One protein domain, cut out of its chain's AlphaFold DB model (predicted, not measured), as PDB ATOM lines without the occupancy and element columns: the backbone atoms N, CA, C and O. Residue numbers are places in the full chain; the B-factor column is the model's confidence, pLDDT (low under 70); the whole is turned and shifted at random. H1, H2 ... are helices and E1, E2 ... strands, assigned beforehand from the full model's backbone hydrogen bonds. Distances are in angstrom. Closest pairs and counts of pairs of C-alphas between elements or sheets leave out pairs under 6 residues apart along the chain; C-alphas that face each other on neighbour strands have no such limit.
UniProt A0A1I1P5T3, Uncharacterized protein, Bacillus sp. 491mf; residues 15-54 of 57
ATOM      1  N   HIS A  15     169.013 155.855 134.536       91.19
ATOM      2  CA  HIS A  15     168.216 156.746 133.686       91.19
ATOM      3  C   HIS A  15     168.427 158.230 134.031       91.19
ATOM      4  O   HIS A  15     168.594 159.040 133.126       91.19
ATOM      5  N   ILE A  16     168.521 158.568 135.323       90.94
ATOM      6  CA  ILE A  16     168.813 159.932 135.790       90.94
ATOM      7  C   ILE A  16     170.240 160.339 135.421       90.94
ATOM      8  O   ILE A  16     170.469 161.465 134.987       90.94
ATOM      9  N   ALA A  17     171.206 159.430 135.593       89.50
ATOM     10  CA  ALA A  17     172.594 159.695 135.235       89.50
ATOM     11  C   ALA A  17     172.715 160.029 133.742       89.50
ATOM     12  O   ALA A  17     173.307 161.048 133.404       89.50
ATOM     13  N   VAL A  18     172.099 159.219 132.871       88.81
ATOM     14  CA  VAL A  18     172.086 159.426 131.414       88.81
ATOM     15  C   VAL A  18     171.430 160.754 131.046       88.81
ATOM     16  O   VAL A  18     172.017 161.521 130.288       88.81
ATOM     17  N   GLU A  19     170.254 161.054 131.600       89.75
ATOM     18  CA  GLU A  19     169.534 162.304 131.331       89.75
ATOM     19  C   GLU A  19     170.375 163.537 131.690       89.75
ATOM     20  O   GLU A  19     170.491 164.467 130.892       89.75
ATOM     21  N   LYS A  20     171.022 163.520 132.863       86.88
ATOM     22  CA  LYS A  20     171.853 164.635 133.330       86.88
ATOM     23  C   LYS A  20     173.111 164.848 132.482       86.88
ATOM     24  O   LYS A  20     173.525 165.995 132.332       86.88
ATOM     25  N   ILE A  21     173.719 163.789 131.934       86.50
ATOM     26  CA  ILE A  21     174.960 163.916 131.144       86.50
ATOM     27  C   ILE A  21     174.724 164.152 129.650       86.50
ATOM     28  O   ILE A  21     175.557 164.791 129.012       86.50
ATOM     29  N   ALA A  22     173.611 163.670 129.082       81.94
ATOM     30  CA  ALA A  22     173.389 163.632 127.631       81.94
ATOM     31  C   ALA A  22     173.445 165.015 126.956       81.94
ATOM     32  O   ALA A  22     173.764 165.111 125.774       81.94
ATOM     33  N   PHE A  23     173.188 166.083 127.712       71.56
ATOM     34  CA  PHE A  23     173.189 167.463 127.217       71.56
ATOM     35  C   PHE A  23     174.249 168.349 127.871       71.56
ATOM     36  O   PHE A  23     174.291 169.548 127.612       71.56
ATOM     37  N   TYR A  24     175.115 167.780 128.713       74.31
ATOM     38  CA  TYR A  24     176.081 168.570 129.477       74.31
ATOM     39  C   TYR A  24     177.298 168.997 128.637       74.31
ATOM     40  O   TYR A  24     178.060 169.864 129.050       74.31
ATOM     41  N   GLY A  25     177.491 168.399 127.452       70.31
ATOM     42  CA  GLY A  25     178.567 168.752 126.516       70.31
ATOM     43  C   GLY A  25     179.981 168.423 127.011       70.31
ATOM     44  O   GLY A  25     180.956 168.742 126.335       70.31
ATOM     45  N   LEU A  26     180.102 167.778 128.175       72.44
ATOM     46  CA  LEU A  26     181.362 167.324 128.749       72.44
ATOM     47  C   LEU A  26     181.564 165.833 128.481       72.44
ATOM     48  O   LEU A  26     180.614 165.055 128.405       72.44
ATOM     49  N   SER A  27     182.827 165.426 128.381       75.56
ATOM     50  CA  SER A  27     183.177 164.006 128.387       75.56
ATOM     51  C   SER A  27     182.841 163.422 129.759       75.56
ATOM     52  O   SER A  27     183.486 163.751 130.752       75.56
ATOM     53  N   SER A  28     181.819 162.571 129.818       80.25
ATOM     54  CA  SER A  28     181.346 161.940 131.052       80.25
ATOM     55  C   SER A  28     181.441 160.420 130.964       80.25
ATOM     56  O   SER A  28     181.289 159.831 129.895       80.25
ATOM     57  N   ILE A  29     181.667 159.777 132.109       84.38
ATOM     58  CA  ILE A  29     181.708 158.317 132.242       84.38
ATOM     59  C   ILE A  29     180.692 157.915 133.305       84.38
ATOM     60  O   ILE A  29     180.735 158.419 134.426       84.38
ATOM     61  N   ILE A  30     179.814 156.970 132.969       86.56
ATOM     62  CA  ILE A  30     178.933 156.307 133.934       86.56
ATOM     63  C   ILE A  30     179.525 154.932 134.236       86.56
ATOM     64  O   ILE A  30     179.685 154.112 133.334       86.56
ATOM     65  N   SER A  31     179.823 154.663 135.508       87.00
ATOM     66  CA  SER A  31     180.165 153.317 135.973       87.00
ATOM     67  C   SER A  31     178.954 152.681 136.645       87.00
ATOM     68  O   SER A  31     178.476 153.172 137.664       87.00
ATOM     69  N   CYS A  32     178.472 151.567 136.095       87.06
ATOM     70  CA  CYS A  32     177.401 150.769 136.704       87.06
ATOM     71  C   CYS A  32     177.930 149.657 137.622       87.06
ATOM     72  O   CYS A  32     177.144 148.852 138.116       87.06
ATOM     73  N   VAL A  33     179.250 149.576 137.827       84.94
ATOM     74  CA  VAL A  33     179.868 148.561 138.684       84.94
ATOM     75  C   VAL A  33     180.371 149.239 139.960       84.94
ATOM     76  O   VAL A  33     181.339 150.004 139.887       84.94
ATOM     77  N   PRO A  34     179.732 148.992 141.115       79.06
ATOM     78  CA  PRO A  34     180.137 149.609 142.371       79.06
ATOM     79  C   PRO A  34     181.549 149.168 142.774       79.06
ATOM     80  O   PRO A  34     181.982 148.058 142.458       79.06
ATOM     81  N   ASP A  35     182.266 150.070 143.448       75.50
ATOM     82  CA  ASP A  35     183.594 149.854 144.047       75.50
ATOM     83  C   ASP A  35     184.695 149.372 143.087       75.50
ATOM     84  O   ASP A  35     185.744 148.881 143.510       75.50
ATOM     85  N   LYS A  36     184.496 149.551 141.776       78.06
ATOM     86  CA  LYS A  36     185.522 149.307 140.763       78.06
ATOM     87  C   LYS A  36     186.068 150.600 140.190       78.06
ATOM     88  O   LYS A  36     185.342 151.557 139.929       78.06
ATOM     89  N   LEU A  37     187.375 150.588 139.948       75.06
ATOM     90  CA  LEU A  37     188.060 151.651 139.234       75.06
ATOM     91  C   LEU A  37     187.618 151.647 137.767       75.06
ATOM     92  O   LEU A  37     187.736 150.629 137.085       75.06
ATOM     93  N   ALA A  38     187.154 152.797 137.285       78.06
ATOM     94  CA  ALA A  38     186.896 153.018 135.871       78.06
ATOM     95  C   ALA A  38     188.126 153.662 135.211       78.06
ATOM     96  O   ALA A  38     188.698 154.624 135.733       78.06
ATOM     97  N   TYR A  39     188.527 153.118 134.062       74.75
ATOM     98  CA  TYR A  39     189.571 153.662 133.199       74.75
ATOM     99  C   TYR A  39     188.933 154.117 131.892       74.75
ATOM    100  O   TYR A  39     188.154 153.379 131.290       74.75
ATOM    101  N   PHE A  40     189.292 155.316 131.453       77.44
ATOM    102  CA  PHE A  40     188.858 155.856 130.178       77.44
ATOM    103  C   PHE A  40     190.044 156.430 129.420       77.44
ATOM    104  O   PHE A  40     190.965 157.017 129.996       77.44
ATOM    105  N   GLN A  41     189.998 156.231 128.110       68.25
ATOM    106  CA  GLN A  41     190.970 156.717 127.154       68.25
ATOM    107  C   GLN A  41     190.197 157.383 126.024       68.25
ATOM    108  O   GLN A  41     189.280 156.779 125.472       68.25
ATOM    109  N   THR A  42     190.565 158.615 125.695       71.50
ATOM    110  CA  THR A  42     189.976 159.332 124.565       71.50
ATOM    111  C   THR A  42     190.614 158.870 123.259       71.50
ATOM    112  O   THR A  42     191.776 158.446 123.228       71.50
ATOM    113  N   GLU A  43     189.863 158.991 122.167       68.56
ATOM    114  CA  GLU A  43     190.452 159.007 120.828       68.56
ATOM    115  C   GLU A  43     191.379 160.229 120.701       68.56
ATOM    116  O   GLU A  43     191.203 161.232 121.401       68.56
ATOM    117  N   GLN A  44     192.412 160.127 119.866       64.75
ATOM    118  CA  GLN A  44     193.398 161.191 119.694       64.75
ATOM    119  C   GLN A  44     193.958 161.175 118.273       64.75
ATOM    120  O   GLN A  44     194.400 160.129 117.799       64.75
ATOM    121  N   ASP A  45     193.996 162.352 117.647       64.44
ATOM    122  CA  ASP A  45     194.509 162.533 116.285       64.44
ATOM    123  C   ASP A  45     196.049 162.661 116.223       64.44
ATOM    124  O   ASP A  45     196.652 162.340 115.200       64.44
ATOM    125  N   TYR A  46     196.721 163.108 117.299       72.19
ATOM    126  CA  TYR A  46     198.185 163.269 117.346       72.19
ATOM    127  C   TYR A  46     198.755 163.236 118.782       72.19
ATOM    128  O   TYR A  46     198.251 163.932 119.662       72.19
ATOM    129  N   GLY A  47     199.843 162.482 119.008       74.62
ATOM    130  CA  GLY A  47     200.586 162.425 120.283       74.62
ATOM    131  C   GLY A  47     200.313 161.190 121.167       74.62
ATOM    132  O   GLY A  47     199.670 160.239 120.724       74.62
ATOM    133  N   PRO A  48     200.864 161.143 122.401       66.75
ATOM    134  CA  PRO A  48     200.566 160.095 123.376       66.75
ATOM    135  C   PRO A  48     199.161 160.272 123.963       66.75
ATOM    136  O   PRO A  48     198.812 161.370 124.402       66.75
ATOM    137  N   ARG A  49     198.394 159.174 124.041       66.56
ATOM    138  CA  ARG A  49     197.022 159.186 124.573       66.56
ATOM    139  C   ARG A  49     197.007 159.659 126.018       66.56
ATOM    140  O   ARG A  49     197.662 159.055 126.876       66.56
ATOM    141  N   GLU A  50     196.222 160.695 126.290       70.56
ATOM    142  CA  GLU A  50     195.950 161.107 127.659       70.56
ATOM    143  C   GLU A  50     195.191 159.990 128.377       70.56
ATOM    144  O   GLU A  50     194.287 159.346 127.837       70.56
ATOM    145  N   ARG A  51     195.635 159.693 129.596       69.31
ATOM    146  CA  ARG A  51     195.094 158.613 130.418       69.31
ATOM    147  C   ARG A  51     194.634 159.218 131.722       69.31
ATOM    148  O   ARG A  51     195.440 159.802 132.443       69.31
ATOM    149  N   TYR A  52     193.360 159.028 132.028       72.69
ATOM    150  CA  TYR A  52     192.747 159.582 133.223       72.69
ATOM    151  C   TYR A  52     192.379 158.454 134.183       72.69
ATOM    152  O   TYR A  52     191.712 157.486 133.818       72.69
ATOM    153  N   LEU A  53     192.845 158.578 135.427       69.12
ATOM    154  CA  LEU A  53     192.423 157.735 136.541       69.12
ATOM    155  C   LEU A  53     191.350 158.485 137.318       69.12
ATOM    156  O   LEU A  53     191.638 159.504 137.946       69.12
ATOM    157  N   LEU A  54     190.126 157.963 137.300       67.75
ATOM    158  CA  LEU A  54     189.050 158.483 138.131       67.75
ATOM    159  C   LEU A  54     189.299 158.048 139.577       67.75
ATOM    160  O   LEU A  54     189.123 156.882 139.928       67.75
TER     161      LEU A  54
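This is residues 15 to 54 of the 57 residues of an uncharacterized protein of Bacillus sp. 491mf (UniProt A0A1I1P5T3). There is little regular structure: a small hairpin of two strands, E1 and E2, and a short helix, H1, are joined by a long looping stretch, residues 23 to 38. Residues 43 to 48, in the hairpin's loop, stick out. The 40 printed residues hold H1, E1 and E2 in that order, an antiparallel sheet E1 - E2 and a mixed class, with 14 residues in named elements. The whole is loose and flat, with a radius of gyration of the C-alphas of 12.5 A and spans of 35 by 26 by 10 A.

E1, residues 39 to 41, and E2, residues 51 to 53, form a hairpin, antiparallel at 159 degrees. C-alphas 41 and 51 face each other at 5.6 A. No backbone N and O across the pair are within hydrogen-bond range. H1, residues 15 to 22, is apart from E2; its O i to N i+4 pairs are all within hydrogen-bond range.

H1 spans 10.5 A from C-alpha 15 at (168.216, 156.746, 133.686). E1 spans 6.9 A; E2 spans 6.7 A, ending at C-alpha 53 (192.423, 157.735, 136.541).

The C-alphas farthest apart, His 15 and Gly 47, are 35.5 A apart. The printed part has no cut. The link H1 to E1 is long. Nine residues are under pLDDT 70, among them 43 to 45.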